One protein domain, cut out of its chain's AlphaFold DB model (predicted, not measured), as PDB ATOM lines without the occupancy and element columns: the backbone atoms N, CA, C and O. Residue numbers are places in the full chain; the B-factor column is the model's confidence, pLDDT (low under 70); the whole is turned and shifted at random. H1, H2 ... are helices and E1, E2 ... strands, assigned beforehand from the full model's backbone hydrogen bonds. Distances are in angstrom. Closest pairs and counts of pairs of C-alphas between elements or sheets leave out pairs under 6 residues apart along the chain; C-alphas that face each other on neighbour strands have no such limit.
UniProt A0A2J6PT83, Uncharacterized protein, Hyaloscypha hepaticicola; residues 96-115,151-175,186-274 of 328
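What this domain is: This is residues 96 to 115, 151 to 175 and 186 to 274 of the 328 residues of an uncharacterized protein of Hyaloscypha hepaticicola (UniProt A0A2J6PT83). A wall of four antiparallel strands has two helices, H2 and H3, over one face; H4 packs on H3 beyond the sheet, and H1 packs on H4 and reaches farther out. 134 residues are printed, with four named helices and four named strands in the order H1 H2 H3 E1 E2 E3 E4 H4. The sheet E1 E2 E3 E4 is a meander, each strand the antiparallel neighbour of the one before; with H2 and H3 it makes two layers. The class is mixed, and the whole is compact, with a radius of gyration of the C-alphas of 15.1 A and spans of 48 by 34 by 33 A.

How they stand to each other: H1, residues 99 to 115, touches H4, residues 258 to 268, closest at the C-alphas of Gln 103 and Val 262, 6.1 A apart. H2, residues 155 to 162, is on the sheet over E4, residues 238 to 245, at a height over the sheet of 7.6 A; the closest C-alphas, of Thr 155 and Phe 243, are 5.1 A apart. H3, residues 196 to 205, is on the same face over E2, residues 220 to 224. H3 touches H4 at a steep tilt of 50 degrees, opposite ways, closest at the C-alphas of Ala 201 and Ala 264, 5.0 A. E1, residues 210 to 213, forms a hairpin with E2, N 212 and O 221 being 3.0 A apart. E3, residues 227 to 234, forms hairpins with E2, N 222 to O 229 at 2.9 A, and with E4, N 232 to O 240 at 2.8 A. In H1, H2, H3 and H4 every O i to N i+4 pair is within hydrogen-bond range.

Where its parts are: H1 runs 24.8 A from C-alpha 99 at (252.153, 23.509, 166.012), E3 21.3 A, E4 22.8 A, and H4 15.3 A to C-alpha 268 at (250.351, 25.422, 157.035).

The domain as a whole: Residues 116 to 150 and 176 to 185 are not printed, with C-alpha gaps of 35.1 A and 23.0 A. The link E4 to H4 is long. Residues 247 to 253 and 273 to 274 have pLDDT under 70.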
ATOM      1  N   VAL A  96     249.720  23.935 176.473       94.56
ATOM      2  CA  VAL A  96     250.264  24.908 175.525       94.56
ATOM      3  C   VAL A  96     250.502  24.182 174.206       94.56
ATOM      4  O   VAL A  96     251.464  23.441 174.027       94.56
ATOM      5  N   ILE A  97     249.581  24.367 173.271       93.44
ATOM      6  CA  ILE A  97     249.508  23.597 172.040       93.44
ATOM      7  C   ILE A  97     250.300  24.310 170.945       93.44
ATOM      8  O   ILE A  97     249.805  25.222 170.280       93.44
ATOM      9  N   ARG A  98     251.544  23.873 170.746       92.31
ATOM     10  CA  ARG A  98     252.427  24.425 169.713       92.31
ATOM     11  C   ARG A  98     252.405  23.584 168.450       92.31
ATOM     12  O   ARG A  98     252.589  22.371 168.518       92.31
ATOM     13  N   ALA A  99     252.281  24.222 167.287       90.81
ATOM     14  CA  ALA A  99     252.153  23.509 166.012       90.81
ATOM     15  C   ALA A  99     253.349  22.579 165.739       90.81
ATOM     16  O   ALA A  99     253.173  21.427 165.354       90.81
ATOM     17  N   ARG A 100     254.574  23.056 166.007       89.12
ATOM     18  CA  ARG A 100     255.813  22.268 165.848       89.12
ATOM     19  C   ARG A 100     255.849  21.039 166.742       89.12
ATOM     20  O   ARG A 100     256.181  19.960 166.273       89.12
ATOM     21  N   ARG A 101     255.474  21.203 168.010       90.94
ATOM     22  CA  ARG A 101     255.514  20.124 168.995       90.94
ATOM     23  C   ARG A 101     254.487  19.042 168.679       90.94
ATOM     24  O   ARG A 101     254.820  17.862 168.712       90.94
ATOM     25  N   ILE A 102     253.267  19.440 168.317       91.50
ATOM     26  CA  ILE A 102     252.225  18.482 167.936       91.50
ATOM     27  C   ILE A 102     252.628  17.703 166.689       91.50
ATOM     28  O   ILE A 102     252.500  16.485 166.686       91.50
ATOM     29  N   GLN A 103     253.165  18.376 165.671       90.94
ATOM     30  CA  GLN A 103     253.628  17.699 164.465       90.94
ATOM     31  C   GLN A 103     254.683  16.632 164.776       90.94
ATOM     32  O   GLN A 103     254.485  15.490 164.384       90.94
ATOM     33  N   THR A 104     255.722  16.960 165.556       90.44
ATOM     34  CA  THR A 104     256.759  15.973 165.918       90.44
ATOM     35  C   THR A 104     256.180  14.756 166.638       90.44
ATOM     36  O   THR A 104     256.539  13.625 166.341       90.44
ATOM     37  N   VAL A 105     255.218  14.971 167.546       90.25
ATOM     38  CA  VAL A 105     254.570  13.872 168.272       90.25
ATOM     39  C   VAL A 105     253.737  13.002 167.327       90.25
ATOM     40  O   VAL A 105     253.724  11.786 167.477       90.25
ATOM     41  N   LEU A 106     253.036  13.598 166.360       90.62
ATOM     42  CA  LEU A 106     252.227  12.851 165.393       90.62
ATOM     43  C   LEU A 106     253.094  12.079 164.390       90.62
ATOM     44  O   LEU A 106     252.771  10.937 164.078       90.62
ATOM     45  N   GLU A 107     254.195  12.663 163.924       90.62
ATOM     46  CA  GLU A 107     255.171  11.991 163.057       90.62
ATOM     47  C   GLU A 107     255.803  10.785 163.763       90.62
ATOM     48  O   GLU A 107     255.826   9.689 163.205       90.62
ATOM     49  N   ASP A 108     256.208  10.941 165.027       90.25
ATOM     50  CA  ASP A 108     256.728   9.837 165.842       90.25
ATOM     51  C   ASP A 108     255.707   8.700 166.007       90.25
ATOM     52  O   ASP A 108     256.076   7.523 166.051       90.25
ATOM     53  N   LEU A 109     254.414   9.031 166.119       88.25
ATOM     54  CA  LEU A 109     253.341   8.036 166.181       88.25
ATOM     55  C   LEU A 109     253.179   7.302 164.845       88.25
ATOM     56  O   LEU A 109     253.105   6.074 164.850       88.25
ATOM     57  N   LEU A 110     253.203   8.018 163.718       88.06
ATOM     58  CA  LEU A 110     253.135   7.411 162.383       88.06
ATOM     59  C   LEU A 110     254.321   6.474 162.118       88.06
ATOM     60  O   LEU A 110     254.137   5.373 161.597       88.06
ATOM     61  N   LEU A 111     255.533   6.867 162.523       88.81
ATOM     62  CA  LEU A 111     256.722   6.023 162.397       88.81
ATOM     63  C   LEU A 111     256.585   4.734 163.216       88.81
ATOM     64  O   LEU A 111     256.918   3.652 162.725       88.81
ATOM     65  N   LYS A 112     256.060   4.820 164.444       88.06
ATOM     66  CA  LYS A 112     255.818   3.641 165.291       88.06
ATOM     67  C   LYS A 112     254.767   2.708 164.696       88.06
ATOM     68  O   LYS A 112     254.970   1.497 164.719       88.06
ATOM     69  N   GLU A 113     253.693   3.252 164.129       82.56
ATOM     70  CA  GLU A 113     252.655   2.461 163.455       82.56
ATOM     71  C   GLU A 113     253.208   1.696 162.242       82.56
ATOM     72  O   GLU A 113     252.857   0.532 162.037       82.56
ATOM     73  N   GLN A 114     254.119   2.300 161.469       75.88
ATOM     74  CA  GLN A 114     254.748   1.634 160.323       75.88
ATOM     75  C   GLN A 114     255.666   0.475 160.733       75.88
ATOM     76  O   GLN A 114     255.624  -0.582 160.106       75.88
ATOM     77  N   HIS A 115     256.441   0.626 161.811       70.50
ATOM     78  CA  HIS A 115     257.352  -0.422 162.291       70.50
ATOM     79  C   HIS A 115     256.630  -1.596 162.971       70.50
ATOM     80  O   HIS A 115     257.213  -2.664 163.143       70.50
ATOM     81  N   GLY A 151     229.193  16.917 177.246       70.12
ATOM     82  CA  GLY A 151     230.608  17.089 176.894       70.12
ATOM     83  C   GLY A 151     231.274  18.220 177.694       70.12
ATOM     84  O   GLY A 151     230.569  19.081 178.226       70.12
ATOM     85  N   PRO A 152     232.619  18.256 177.757       83.31
ATOM     86  CA  PRO A 152     233.352  19.225 178.572       83.31
ATOM     87  C   PRO A 152     232.966  20.657 178.213       83.31
ATOM     88  O   PRO A 152     232.787  20.950 177.036       83.31
ATOM     89  N   THR A 153     232.823  21.557 179.185       86.50
ATOM     90  CA  THR A 153     232.525  22.979 178.915       86.50
ATOM     91  C   THR A 153     233.679  23.680 178.194       86.50
ATOM     92  O   THR A 153     233.443  24.575 177.387       86.50
ATOM     93  N   ALA A 154     234.917  23.235 178.428       90.44
ATOM     94  CA  ALA A 154     236.113  23.736 177.766       90.44
ATOM     95  C   ALA A 154     236.044  23.550 176.241       90.44
ATOM     96  O   ALA A 154     236.121  22.433 175.721       90.44
ATOM     97  N   THR A 155     235.943  24.663 175.517       92.19
ATOM     98  CA  THR A 155     235.854  24.699 174.050       92.19
ATOM     99  C   THR A 155     237.112  24.149 173.382       92.19
ATOM    100  O   THR A 155     237.009  23.386 172.426       92.19
ATOM    101  N   TRP A 156     238.296  24.441 173.926       93.19
ATOM    102  CA  TRP A 156     239.564  23.896 173.433       93.19
ATOM    103  C   TRP A 156     239.611  22.365 173.522       93.19
ATOM    104  O   TRP A 156     240.081  21.702 172.601       93.19
ATOM    105  N   LEU A 157     239.056  21.771 174.584       92.44
ATOM    106  CA  LEU A 157     239.007  20.316 174.717       92.44
ATOM    107  C   LEU A 157     238.011  19.710 173.727       92.44
ATOM    108  O   LEU A 157     238.270  18.644 173.176       92.44
ATOM    109  N   ARG A 158     236.895  20.400 173.456       91.12
ATOM    110  CA  ARG A 158     235.953  19.998 172.401       91.12
ATOM    111  C   ARG A 158     236.602  20.025 171.020       91.12
ATOM    112  O   ARG A 158     236.330  19.117 170.241       91.12
ATOM    113  N   LEU A 159     237.450  21.015 170.730       92.19
ATOM    114  CA  LEU A 159     238.228  21.057 169.488       92.19
ATOM    115  C   LEU A 159     239.154  19.842 169.404       92.19
ATOM    116  O   LEU A 159     239.087  19.107 168.426       92.19
ATOM    117  N   LEU A 160     239.953  19.574 170.441       92.19
ATOM    118  CA  LEU A 160     240.854  18.416 170.457       92.19
ATOM    119  C   LEU A 160     240.099  17.093 170.287       92.19
ATOM    120  O   LEU A 160     240.517  16.249 169.506       92.19
ATOM    121  N   GLN A 161     238.950  16.937 170.947       91.12
ATOM    122  CA  GLN A 161     238.064  15.784 170.759       91.12
ATOM    123  C   GLN A 161     237.474  15.711 169.349       91.12
ATOM    124  O   GLN A 161     237.182  14.623 168.858       91.12
ATOM    125  N   HIS A 162     237.248  16.857 168.706       88.69
ATOM    126  CA  HIS A 162     236.728  16.906 167.348       88.69
ATOM    127  C   HIS A 162     237.746  16.409 166.323       88.69
ATOM    128  O   HIS A 162     237.332  15.809 165.337       88.69
ATOM    129  N   VAL A 163     239.037  16.624 166.583       89.81
ATOM    130  CA  VAL A 163     240.140  16.228 165.696       89.81
ATOM    131  C   VAL A 163     240.887  14.973 166.158       89.81
ATOM    132  O   VAL A 163     241.882  14.605 165.554       89.81
ATOM    133  N   GLY A 164     240.433  14.308 167.226       88.62
ATOM    134  CA  GLY A 164     241.049  13.074 167.731       88.62
ATOM    135  C   GLY A 164     242.354  13.272 168.514       88.62
ATOM    136  O   GLY A 164     243.087  12.317 168.744       88.62
ATOM    137  N   LEU A 165     242.650  14.497 168.949       89.88
ATOM    138  CA  LEU A 165     243.893  14.876 169.631       89.88
ATOM    139  C   LEU A 165     243.742  15.018 171.159       89.88
ATOM    140  O   LEU A 165     244.629  15.540 171.834       89.88
ATOM    141  N   GLN A 166     242.624  14.576 171.746       89.19
ATOM    142  CA  GLN A 166     242.348  14.744 173.182       89.19
ATOM    143  C   GLN A 166     243.303  13.962 174.101       89.19
ATOM    144  O   GLN A 166     243.546  14.364 175.244       89.19
ATOM    145  N   ASP A 167     243.856  12.856 173.602       84.44
ATOM    146  CA  ASP A 167     244.682  11.938 174.386       84.44
ATOM    147  C   ASP A 167     246.186  12.187 174.233       84.44
ATOM    148  O   ASP A 167     246.968  11.548 174.937       84.44
ATOM    149  N   LEU A 168     246.590  13.199 173.450       83.69
ATOM    150  CA  LEU A 168     247.990  13.600 173.290       83.69
ATOM    151  C   LEU A 168     248.690  13.759 174.643       83.69
ATOM    152  O   LEU A 168     248.201  14.451 175.549       83.69
ATOM    153  N   ASN A 169     249.828  13.088 174.791       83.00
ATOM    154  CA  ASN A 169     250.652  13.213 175.978       83.00
ATOM    155  C   ASN A 169     251.630  14.369 175.775       83.00
ATOM    156  O   ASN A 169     252.603  14.243 175.039       83.00
ATOM    157  N   LEU A 170     251.315  15.506 176.387       85.00
ATOM    158  CA  LEU A 170     252.175  16.681 176.401       85.00
ATOM    159  C   LEU A 170     253.039  16.631 177.661       85.00
ATOM    160  O   LEU A 170     252.524  16.310 178.740       85.00
ATOM    161  N   GLY A 171     254.332  16.915 177.505       84.06
ATOM    162  CA  GLY A 171     255.273  16.987 178.620       84.06
ATOM    163  C   GLY A 171     254.932  18.136 179.573       84.06
ATOM    164  O   GLY A 171     254.116  19.001 179.252       84.06
ATOM    165  N   GLU A 172     255.528  18.144 180.765       86.12
ATOM    166  CA  GLU A 172     255.268  19.195 181.763       86.12
ATOM    167  C   GLU A 172     255.750  20.581 181.283       86.12
ATOM    168  O   GLU A 172     255.199  21.599 181.697       86.12
ATOM    169  N   GLU A 173     256.706  20.627 180.351       88.31
ATOM    170  CA  GLU A 173     257.179  21.835 179.666       88.31
ATOM    171  C   GLU A 173     256.127  22.485 178.751       88.31
ATOM    172  O   GLU A 173     256.182  23.688 178.485       88.31
ATOM    173  N   ASP A 174     255.154  21.695 178.296       90.69
ATOM    174  CA  ASP A 174     254.057  22.117 177.426       90.69
ATOM    175  C   ASP A 174     252.773  22.379 178.238       90.69
ATOM    176  O   ASP A 174     251.664  22.385 177.696       90.69
ATOM    177  N   LEU A 175     252.898  22.593 179.553       92.56
ATOM    178  CA  LEU A 175     251.791  22.942 180.440       92.56
ATOM    179  C   LEU A 175     251.925  24.371 180.959       92.56
ATOM    180  O   LEU A 175     252.996  24.831 181.351       92.56
ATOM    181  N   ASP A 186     232.646  35.291 183.287       87.06
ATOM    182  CA  ASP A 186     232.222  34.911 181.941       87.06
ATOM    183  C   ASP A 186     233.060  33.759 181.351       87.06
ATOM    184  O   ASP A 186     232.613  33.052 180.442       87.06
ATOM    185  N   ILE A 187     234.246  33.497 181.909       88.25
ATOM    186  CA  ILE A 187     235.082  32.352 181.562       88.25
ATOM    187  C   ILE A 187     234.637  31.123 182.356       88.25
ATOM    188  O   ILE A 187     234.999  30.898 183.513       88.25
ATOM    189  N   LEU A 188     233.870  30.266 181.685       88.75
ATOM    190  CA  LEU A 188     233.287  29.058 182.279       88.75
ATOM    191  C   LEU A 188     234.298  27.923 182.516       88.75
ATOM    192  O   LEU A 188     233.993  26.967 183.232       88.75
ATOM    193  N   ALA A 189     235.473  27.982 181.887       92.06
ATOM    194  CA  ALA A 189     236.487  26.933 181.911       92.06
ATOM    195  C   ALA A 189     237.894  27.524 181.816       92.06
ATOM    196  O   ALA A 189     238.100  28.492 181.090       92.06
ATOM    197  N   VAL A 190     238.874  26.903 182.480       93.56
ATOM    198  CA  VAL A 190     240.273  27.351 182.384       93.56
ATOM    199  C   VAL A 190     240.749  27.297 180.921       93.56
ATOM    200  O   VAL A 190     240.588  26.252 180.270       93.56
ATOM    201  N   PRO A 191     241.319  28.395 180.386       93.38
ATOM    202  CA  PRO A 191     241.775  28.443 179.006       93.38
ATOM    203  C   PRO A 191     243.025  27.581 178.790       93.38
ATOM    204  O   PRO A 191     243.832  27.362 179.695       93.38
ATOM    205  N   ALA A 192     243.179  27.104 177.560       94.25
ATOM    206  CA  ALA A 192     244.420  26.540 177.044       94.25
ATOM    207  C   ALA A 192     245.058  27.540 176.077       94.25
ATOM    208  O   ALA A 192     244.373  28.409 175.534       94.25
ATOM    209  N   TYR A 193     246.355  27.388 175.840       93.25
ATOM    210  CA  TYR A 193     247.096  28.226 174.903       93.25
ATOM    211  C   TYR A 193     247.348  27.433 173.631       93.25
ATOM    212  O   TYR A 193     247.608  26.234 173.700       93.25
ATOM    213  N   ALA A 194     247.269  28.079 172.474       92.62
ATOM    214  CA  ALA A 194     247.536  27.428 171.202       92.62
ATOM    215  C   ALA A 194     248.142  28.407 170.198       92.62
ATOM    216  O   ALA A 194     247.766  29.580 170.168       92.62
ATOM    217  N   ASP A 195     249.037  27.905 169.352       91.12
ATOM    218  CA  ASP A 195     249.525  28.658 168.201       91.12
ATOM    219  C   ASP A 195     248.402  28.826 167.172       91.12
ATOM    220  O   ASP A 195     247.635  27.895 166.903       91.12
ATOM    221  N   LEU A 196     248.356  29.976 166.499       88.44
ATOM    222  CA  LEU A 196     247.401  30.188 165.410       88.44
ATOM    223  C   LEU A 196     247.587  29.150 164.293       88.44
ATOM    224  O   LEU A 196     246.611  28.588 163.805       88.44
ATOM    225  N   GLY A 197     248.840  28.827 163.952       88.31
ATOM    226  CA  GLY A 197     249.155  27.789 162.968       88.31
ATOM    227  C   GLY A 197     248.614  26.411 163.355       88.31
ATOM    228  O   GLY A 197     248.177  25.665 162.484       88.31
ATOM    229  N   PHE A 198     248.556  26.094 164.657       92.38
ATOM    230  CA  PHE A 198     247.915  24.867 165.127       92.38
ATOM    231  C   PHE A 198     246.416  24.884 164.832       92.38
ATOM    232  O   PHE A 198     245.910  23.941 164.233       92.38
ATOM    233  N   ILE A 199     245.723  25.963 165.205       91.88
ATOM    234  CA  ILE A 199     244.273  26.101 165.010       91.88
ATOM    235  C   ILE A 199     243.921  25.982 163.525       91.88
ATOM    236  O   ILE A 199     243.014  25.230 163.166       91.88
ATOM    237  N   VAL A 200     244.658  26.679 162.659       90.19
ATOM    238  CA  VAL A 200     244.442  26.644 161.207       90.19
ATOM    239  C   VAL A 200     244.689  25.243 160.647       90.19
ATOM    240  O   VAL A 200     243.835  24.726 159.934       90.19
ATOM    241  N   ALA A 201     245.793  24.588 161.015       91.25
ATOM    242  CA  ALA A 201     246.098  23.241 160.533       91.25
ATOM    243  C   ALA A 201     245.033  22.216 160.954       91.25
ATOM    244  O   ALA A 201     244.526  21.472 160.117       91.25
ATOM    245  N   VAL A 202     244.633  22.186 162.231       92.12
ATOM    246  CA  VAL A 202     243.680  21.169 162.710       92.12
ATOM    247  C   VAL A 202     242.260  21.401 162.207       92.12
ATOM    248  O   VAL A 202     241.538  20.441 161.953       92.12
ATOM    249  N   THR A 203     241.848  22.656 162.031       91.19
ATOM    250  CA  THR A 203     240.539  22.970 161.442       91.19
ATOM    251  C   THR A 203     240.511  22.701 159.939       91.19
ATOM    252  O   THR A 203     239.504  22.198 159.446       91.19
ATOM    253  N   ALA A 204     241.613  22.943 159.222       89.56
ATOM    254  CA  ALA A 204     241.765  22.550 157.823       89.56
ATOM    255  C   ALA A 204     241.747  21.022 157.659       89.56
ATOM    256  O   ALA A 204     241.026  20.513 156.806       89.56
ATOM    257  N   ALA A 205     242.450  20.278 158.522       90.56
ATOM    258  CA  ALA A 205     242.389  18.814 158.552       90.56
ATOM    259  C   ALA A 205     240.974  18.307 158.864       90.56
ATOM    260  O   ALA A 205     240.507  17.343 158.264       90.56
ATOM    261  N   ALA A 206     240.251  19.001 159.748       88.62
ATOM    262  CA  ALA A 206     238.834  18.761 160.015       88.62
ATOM    263  C   ALA A 206     237.908  19.205 158.867       88.62
ATOM    264  O   ALA A 206     236.689  19.145 159.031       88.62
ATOM    265  N   GLY A 207     238.462  19.653 157.736       86.75
ATOM    266  CA  GLY A 207     237.788  20.029 156.497       86.75
ATOM    267  C   GLY A 207     237.047  21.358 156.547       86.75
ATOM    268  O   GLY A 207     235.959  21.448 156.001       86.75
ATOM    269  N   ALA A 208     237.578  22.368 157.234       87.06
ATOM    270  CA  ALA A 208     237.026  23.720 157.180       87.06
ATOM    271  C   ALA A 208     236.815  24.206 155.731       87.06
ATOM    272  O   ALA A 208     237.729  24.128 154.914       87.06
ATOM    273  N   ASP A 209     235.627  24.745 155.444       82.88
ATOM    274  CA  ASP A 209     235.226  25.133 154.085       82.88
ATOM    275  C   ASP A 209     235.468  26.627 153.813       82.88
ATOM    276  O   ASP A 209     235.680  27.045 152.675       82.88
ATOM    277  N   SER A 210     235.443  27.455 154.862       83.00
ATOM    278  CA  SER A 210     235.603  28.904 154.759       83.00
ATOM    279  C   SER A 210     236.608  29.429 155.775       83.00
ATOM    280  O   SER A 210     236.503  29.165 156.973       83.00
ATOM    281  N   PHE A 211     237.509  30.277 155.286       83.94
ATOM    282  CA  PHE A 211     238.458  31.055 156.071       83.94
ATOM    283  C   PHE A 211     238.258  32.535 155.743       83.94
ATOM    284  O   PHE A 211     238.508  32.964 154.616       83.94
ATOM    285  N   LYS A 212     237.765  33.315 156.707       86.38
ATOM    286  CA  LYS A 212     237.545  34.759 156.542       86.38
ATOM    287  C   LYS A 212     238.315  35.501 157.615       86.38
ATOM    288  O   LYS A 212     238.177  35.168 158.784       86.38
ATOM    289  N   LEU A 213     239.102  36.503 157.238       84.38
ATOM    290  CA  LEU A 213     239.635  37.430 158.231       84.38
ATOM    291  C   LEU A 213     238.519  38.365 158.674       84.38
ATOM    292  O   LEU A 213     237.865  38.998 157.844       84.38
ATOM    293  N   ASP A 214     238.316  38.436 159.978       79.44
ATOM    294  CA  ASP A 214     237.413  39.404 160.567       79.44
ATOM    295  C   ASP A 214     238.142  40.752 160.663       79.44
ATOM    296  O   ASP A 214     239.147  40.895 161.365       79.44
ATOM    297  N   SER A 215     237.677  41.729 159.877       71.44
ATOM    298  CA  SER A 215     238.314  43.041 159.702       71.44
ATOM    299  C   SER A 215     238.682  43.771 161.007       71.44
ATOM    300  O   SER A 215     239.760  44.361 161.036       71.44
ATOM    301  N   PRO A 216     237.868  43.752 162.085       75.56
ATOM    302  CA  PRO A 216     238.233  44.402 163.344       75.56
ATOM    303  C   PRO A 216     239.245  43.619 164.191       75.56
ATOM    304  O   PRO A 216     239.988  44.239 164.947       75.56
ATOM    305  N   SER A 217     239.294  42.287 164.101       73.69
ATOM    306  CA  SER A 217     240.138  41.468 164.984       73.69
ATOM    307  C   SER A 217     241.456  41.032 164.337       73.69
ATOM    308  O   SER A 217     242.393  40.685 165.048       73.69
ATOM    309  N   SER A 218     241.575  41.074 163.003       82.69
ATOM    310  CA  SER A 218     242.711  40.510 162.243       82.69
ATOM    311  C   SER A 218     242.930  39.004 162.463       82.69
ATOM    312  O   SER A 218     243.913  38.440 161.980       82.69
ATOM    313  N   TYR A 219     242.005  38.333 163.156       85.75
ATOM    314  CA  TYR A 219     242.020  36.893 163.357       85.75
ATOM    315  C   TYR A 219     241.070  36.204 162.377       85.75
ATOM    316  O   TYR A 219     240.073  36.787 161.935       85.75
ATOM    317  N   PRO A 220     241.359  34.946 162.015       86.56
ATOM    318  CA  PRO A 220     240.497  34.212 161.117       86.56
ATOM    319  C   PRO A 220     239.270  33.651 161.828       86.56
ATOM    320  O   PRO A 220     239.356  33.061 162.903       86.56
ATOM    321  N   VAL A 221     238.135  33.767 161.154       90.44
ATOM    322  CA  VAL A 221     236.909  33.035 161.439       90.44
ATOM    323  C   VAL A 221     236.857  31.847 160.488       90.44
ATOM    324  O   VAL A 221     236.865  31.995 159.261       90.44
ATOM    325  N   ILE A 222     236.833  30.660 161.079       91.38
ATOM    326  CA  ILE A 222     236.904  29.382 160.378       91.38
ATOM    327  C   ILE A 222     235.541  28.716 160.513       91.38
ATOM    328  O   ILE A 222     235.066  28.484 161.627       91.38
ATOM    329  N   ILE A 223     234.901  28.431 159.381       89.06
ATOM    330  CA  ILE A 223     233.522  27.937 159.337       89.06
ATOM    331  C   ILE A 223     233.452  26.667 158.492       89.06
ATOM    332  O   ILE A 223     234.018  26.590 157.401       89.06
ATOM    333  N   ARG A 224     232.709  25.696 159.017       86.75
ATOM    334  CA  ARG A 224     232.218  24.493 158.347       86.75
ATOM    335  C   ARG A 224     230.744  24.315 158.703       86.75
ATOM    336  O   ARG A 224     230.315  24.750 159.770       86.75
ATOM    337  N   ASP A 225     229.992  23.577 157.895       82.94
ATOM    338  CA  ASP A 225     228.570  23.269 158.141       82.94
ATOM    339  C   ASP A 225     228.262  22.744 159.560       82.94
ATOM    340  O   ASP A 225     227.144  22.869 160.059       82.94
ATOM    341  N   ARG A 226     229.249  22.135 160.230       85.00
ATOM    342  CA  ARG A 226     229.084  21.473 161.535       85.00
ATOM    343  C   ARG A 226     229.863  22.126 162.672       85.00
ATOM    344  O   ARG A 226     229.667  21.738 163.826       85.00
ATOM    345  N   PHE A 227     230.757  23.070 162.396       90.50
ATOM    346  CA  PHE A 227     231.536  23.729 163.440       90.50
ATOM    347  C   PHE A 227     231.993  25.121 163.025       90.50
ATOM    348  O   PHE A 227     232.156  25.424 161.848       90.50
ATOM    349  N   GLN A 228     232.266  25.946 164.024       92.81
ATOM    350  CA  GLN A 228     232.880  27.246 163.842       92.81
ATOM    351  C   GLN A 228     233.965  27.449 164.890       92.81
ATOM    352  O   GLN A 228     233.804  27.086 166.060       92.81
ATOM    353  N   PHE A 229     235.066  28.041 164.448       93.00
ATOM    354  CA  PHE A 229     236.105  28.566 165.311       93.00
ATOM    355  C   PHE A 229     236.218  30.073 165.084       93.00
ATOM    356  O   PHE A 229     236.447  30.519 163.959       93.00
ATOM    357  N   ASP A 230     236.044  30.850 166.147       92.50
ATOM    358  CA  ASP A 230     236.085  32.310 166.130       92.50
ATOM    359  C   ASP A 230     236.947  32.851 167.273       92.50
ATOM    360  O   ASP A 230     237.039  32.248 168.341       92.50
ATOM    361  N   PHE A 231     237.589  33.996 167.050       91.56
ATOM    362  CA  PHE A 231     238.327  34.710 168.087       91.56
ATOM    363  C   PHE A 231     237.473  35.851 168.618       91.56
ATOM    364  O   PHE A 231     236.858  36.592 167.854       91.56
ATOM    365  N   ARG A 232     237.429  35.985 169.941       88.81
ATOM    366  CA  ARG A 232     236.670  37.024 170.633       88.81
ATOM    367  C   ARG A 232     237.607  37.827 171.509       88.81
ATOM    368  O   ARG A 232     238.436  37.254 172.216       88.81
ATOM    369  N   GLN A 233     237.444  39.142 171.493       88.69
ATOM    370  CA  GLN A 233     238.150  40.015 172.416       88.69
ATOM    371  C   GLN A 233     237.532  39.874 173.811       88.69
ATOM    372  O   GLN A 233     236.333  40.070 174.000       88.69
ATOM    373  N   GLN A 234     238.370  39.548 174.786       87.69
ATOM    374  CA  GLN A 234     238.039  39.458 176.199       87.69
ATOM    375  C   GLN A 234     238.825  40.525 176.973       87.69
ATOM    376  O   GLN A 234     240.046  40.596 176.805       87.69
ATOM    377  N   PRO A 235     238.188  41.356 177.823       86.75
ATOM    378  CA  PRO A 235     238.873  42.463 178.497       86.75
ATOM    379  C   PRO A 235     240.072  42.035 179.350       86.75
ATOM    380  O   PRO A 235     241.096  42.709 179.348       86.75
ATOM    381  N   ALA A 236     239.968  40.901 180.048       85.38
ATOM    382  CA  ALA A 236     241.010  40.433 180.964       85.38
ATOM    383  C   ALA A 236     242.039  39.492 180.315       85.38
ATOM    384  O   ALA A 236     243.165  39.386 180.795       85.38
ATOM    385  N   LEU A 237     241.655  38.778 179.252       85.56
ATOM    386  CA  LEU A 237     242.471  37.714 178.649       85.56
ATOM    387  C   LEU A 237     242.993  38.053 177.246       85.56
ATOM    388  O   LEU A 237     243.798  37.301 176.702       85.56
ATOM    389  N   GLY A 238     242.557  39.166 176.655       88.62
ATOM    390  CA  GLY A 238     242.884  39.513 175.276       88.62
ATOM    391  C   GLY A 238     242.082  38.681 174.275       88.62
ATOM    392  O   GLY A 238     240.896  38.435 174.468       88.62
ATOM    393  N   ASN A 239     242.715  38.246 173.188       89.12
ATOM    394  CA  ASN A 239     242.049  37.441 172.162       89.12
ATOM    395  C   ASN A 239     241.888  35.989 172.613       89.12
ATOM    396  O   ASN A 239     242.868  35.278 172.829       89.12
ATOM    397  N   VAL A 240     240.640  35.533 172.707       91.50
ATOM    398  CA  VAL A 240     240.289  34.178 173.130       91.50
ATOM    399  C   VAL A 240     239.611  33.447 171.979       91.50
ATOM    400  O   VAL A 240     238.585  33.885 171.465       91.50
ATOM    401  N   GLY A 241     240.180  32.307 171.588       91.50
ATOM    402  CA  GLY A 241     239.576  31.413 170.605       91.50
ATOM    403  C   GLY A 241     238.435  30.596 171.213       91.50
ATOM    404  O   GLY A 241     238.582  29.990 172.278       91.50
ATOM    405  N   ALA A 242     237.304  30.539 170.521       92.38
ATOM    406  CA  ALA A 242     236.147  29.744 170.884       92.38
ATOM    407  C   ALA A 242     235.843  28.734 169.773       92.38
ATOM    408  O   ALA A 242     235.756  29.069 168.600       92.38
ATOM    409  N   PHE A 243     235.664  27.473 170.165       93.12
ATOM    410  CA  PHE A 243     235.193  26.415 169.280       93.12
ATOM    411  C   PHE A 243     233.743  26.078 169.608       93.12
ATOM    412  O   PHE A 243     233.407  25.736 170.750       93.12
ATOM    413  N   SER A 244     232.895  26.129 168.590       90.69
ATOM    414  CA  SER A 244     231.485  25.780 168.658       90.69
ATOM    415  C   SER A 244     231.167  24.698 167.631       90.69
ATOM    416  O   SER A 244     231.722  24.658 166.537       90.69
ATOM    417  N   ARG A 245     230.285  23.770 168.004       86.94
ATOM    418  CA  ARG A 245     229.834  22.681 167.134       86.94
ATOM    419  C   ARG A 245     228.325  22.759 167.001       86.94
ATOM    420  O   ARG A 245     227.621  22.745 168.011       86.94
ATOM    421  N   TYR A 246     227.850  22.776 165.767       79.00
ATOM    422  CA  TYR A 246     226.439  22.813 165.424       79.00
ATOM    423  C   TYR A 246     225.982  21.384 165.107       79.00
ATOM    424  O   TYR A 246     226.596  20.703 164.292       79.00
ATOM    425  N   ARG A 247     224.912  20.924 165.774       65.81
ATOM    426  CA  ARG A 247     224.227  19.635 165.534       65.81
ATOM    427  C   ARG A 247     225.048  18.369 165.884       65.81
ATOM    428  O   ARG A 247     226.091  18.055 165.312       65.81
ATOM    429  N   GLN A 248     224.548  17.587 166.844       59.69
ATOM    430  CA  GLN A 248     225.020  16.222 167.130       59.69
ATOM    431  C   GLN A 248     224.127  15.210 166.400       59.69
ATOM    432  O   GLN A 248     223.367  14.482 167.030       59.69
ATOM    433  N   GLU A 249     224.172  15.167 165.071       54.25
ATOM    434  CA  GLU A 249     223.564  14.032 164.368       54.25
ATOM    435  C   GLU A 249     224.491  12.814 164.424       54.25
ATOM    436  O   GLU A 249     225.714  12.941 164.376       54.25
ATOM    437  N   LYS A 250     223.881  11.631 164.575       55.91
ATOM    438  CA  LYS A 250     224.521  10.314 164.761       55.91
ATOM    439  C   LYS A 250     225.327   9.820 163.548       55.91
ATOM    440  O   LYS A 250     225.708   8.657 163.540       55.91
ATOM    441  N   GLN A 251     225.556  10.649 162.532       48.94
ATOM    442  CA  GLN A 251     226.400  10.251 161.412       48.94
ATOM    443  C   GLN A 251     227.828  10.032 161.899       48.94
ATOM    444  O   GLN A 251     228.351  10.833 162.686       48.94
ATOM    445  N   ASP A 252     228.414   8.931 161.434       51.75
ATOM    446  CA  ASP A 252     229.779   8.537 161.730       51.75
ATOM    447  C   ASP A 252     230.702   9.739 161.558       51.75
ATOM    448  O   ASP A 252     230.767  10.399 160.518       51.75
ATOM    449  N   LYS A 253     231.335  10.104 162.671       63.81
ATOM    450  CA  LYS A 253     232.309  11.181 162.711       63.81
ATOM    451  C   LYS A 253     233.528  10.652 161.970       63.81
ATOM    452  O   LYS A 253     234.311   9.923 162.572       63.81
ATOM    453  N   GLU A 254     233.697  11.021 160.707       70.94
ATOM    454  CA  GLU A 254     235.006  10.925 160.067       70.94
ATOM    455  C   GLU A 254     235.936  11.893 160.803       70.94
ATOM    456  O   GLU A 254     235.955  13.101 160.571       70.94
ATOM    457  N   LEU A 255     236.608  11.358 161.819       84.38
ATOM    458  CA  LEU A 255     237.717  12.018 162.480       84.38
ATOM    459  C   LEU A 255     238.844  12.143 161.452       84.38
ATOM    460  O   LEU A 255     239.100  11.174 160.730       84.38
ATOM    461  N   PRO A 256     239.521  13.299 161.378       87.31
ATOM    462  CA  PRO A 256     240.669  13.422 160.501       87.31
ATOM    463  C   PRO A 256     241.716  12.380 160.897       87.31
ATOM    464  O   PRO A 256     242.006  12.181 162.077       87.31
ATOM    465  N   THR A 257     242.267  11.688 159.903       88.69
ATOM    466  CA  THR A 257     243.322  10.694 160.146       88.69
ATOM    467  C   THR A 257     244.602  11.410 160.574       88.69
ATOM    468  O   THR A 257     244.875  12.510 160.093       88.69
ATOM    469  N   THR A 258     245.440  10.778 161.402       89.25
ATOM    470  CA  THR A 258     246.760  11.302 161.808       89.25
ATOM    471  C   THR A 258     247.560  11.837 160.615       89.25
ATOM    472  O   THR A 258     248.075  12.951 160.668       89.25
ATOM    473  N   HIS A 259     247.566  11.106 159.495       88.25
ATOM    474  CA  HIS A 259     248.198  11.531 158.243       88.25
ATOM    475  C   HIS A 259     247.634  12.851 157.687       88.25
ATOM    476  O   HIS A 259     248.395  13.718 157.277       88.25
ATOM    477  N   GLN A 260     246.309  13.039 157.685       89.50
ATOM    478  CA  GLN A 260     245.680  14.282 157.212       89.50
ATOM    479  C   GLN A 260     246.040  15.471 158.106       89.50
ATOM    480  O   GLN A 260     246.239  16.577 157.612       89.50
ATOM    481  N   ILE A 261     246.142  15.241 159.417       91.00
ATOM    482  CA  ILE A 261     246.547  16.267 160.377       91.00
ATOM    483  C   ILE A 261     248.008  16.668 160.141       91.00
ATOM    484  O   ILE A 261     248.303  17.858 160.064       91.00
ATOM    485  N   VAL A 262     248.911  15.694 159.989       91.19
ATOM    486  CA  VAL A 262     250.329  15.948 159.679       91.19
ATOM    487  C   VAL A 262     250.466  16.694 158.353       91.19
ATOM    488  O   VAL A 262     251.109  17.741 158.312       91.19
ATOM    489  N   LEU A 263     249.771  16.248 157.305       89.69
ATOM    490  CA  LEU A 263     249.758  16.926 156.009       89.69
ATOM    491  C   LEU A 263     249.267  18.379 156.126       89.69
ATOM    492  O   LEU A 263     249.873  19.288 155.566       89.69
ATOM    493  N   ALA A 264     248.219  18.632 156.913       90.12
ATOM    494  CA  ALA A 264     247.747  19.992 157.160       90.12
ATOM    495  C   ALA A 264     248.787  20.856 157.898       90.12
ATOM    496  O   ALA A 264     248.892  22.053 157.623       90.12
ATOM    497  N   PHE A 265     249.590  20.274 158.798       90.81
ATOM    498  CA  PHE A 265     250.713  20.982 159.417       90.81
ATOM    499  C   PHE A 265     251.809  21.336 158.406       90.81
ATOM    500  O   PHE A 265     252.283  22.474 158.442       90.81
ATOM    501  N   HIS A 266     252.167  20.433 157.489       87.81
ATOM    502  CA  HIS A 266     253.092  20.734 156.386       87.81
ATOM    503  C   HIS A 266     252.558  21.873 155.511       87.81
ATOM    504  O   HIS A 266     253.207  22.915 155.380       87.81
ATOM    505  N   HIS A 267     251.309  21.757 155.054       85.50
ATOM    506  CA  HIS A 267     250.664  22.781 154.231       85.50
ATOM    507  C   HIS A 267     250.607  24.145 154.935       85.50
ATOM    508  O   HIS A 267     250.840  25.178 154.309       85.50
ATOM    509  N   SER A 268     250.369  24.174 156.254       82.50
ATOM    510  CA  SER A 268     250.351  25.422 157.035       82.50
ATOM    511  C   SER A 268     251.702  26.152 157.074       82.50
ATOM    512  O   SER A 268     251.752  27.339 157.398       82.50
ATOM    513  N   ARG A 269     252.796  25.459 156.738       81.69
ATOM    514  CA  ARG A 269     254.151  26.018 156.630       81.69
ATOM    515  C   ARG A 269     254.556  26.352 155.198       81.69
ATOM    516  O   ARG A 269     255.671  26.826 154.998       81.69
ATOM    517  N   GLY A 270     253.674  26.120 154.229       79.38
ATOM    518  CA  GLY A 270     253.987  26.257 152.809       79.38
ATOM    519  C   GLY A 270     254.762  25.074 152.230       79.38
ATOM    520  O   GLY A 270     255.264  25.184 151.116       79.38
ATOM    521  N   ASP A 271     254.856  23.961 152.959       82.06
ATOM    522  CA  ASP A 271     255.367  22.701 152.429       82.06
ATOM    523  C   ASP A 271     254.208  21.993 151.723       82.06
ATOM    524  O   ASP A 271     253.270  21.538 152.377       82.06
ATOM    525  N   ILE A 272     254.195  22.044 150.392       75.69
ATOM    526  CA  ILE A 272     253.120  21.501 149.560       75.69
ATOM    527  C   ILE A 272     253.681  20.282 148.841       75.69
ATOM    528  O   ILE A 272     254.474  20.424 147.910       75.69
ATOM    529  N   ASP A 273     253.222  19.097 149.237       68.12
ATOM    530  CA  ASP A 273     253.501  17.875 148.492       68.12
ATOM    531  C   ASP A 273     252.698  17.891 147.190       68.12
ATOM    532  O   ASP A 273     251.505  17.575 147.130       68.12
ATOM    533  N   ILE A 274     253.371  18.288 146.115       63.22
ATOM    534  CA  ILE A 274     252.843  18.192 144.761       63.22
ATOM    535  C   ILE A 274     252.943  16.721 144.351       63.22
ATOM    536  O   ILE A 274     253.948  16.269 143.808       63.22
TER     537      ILE A 274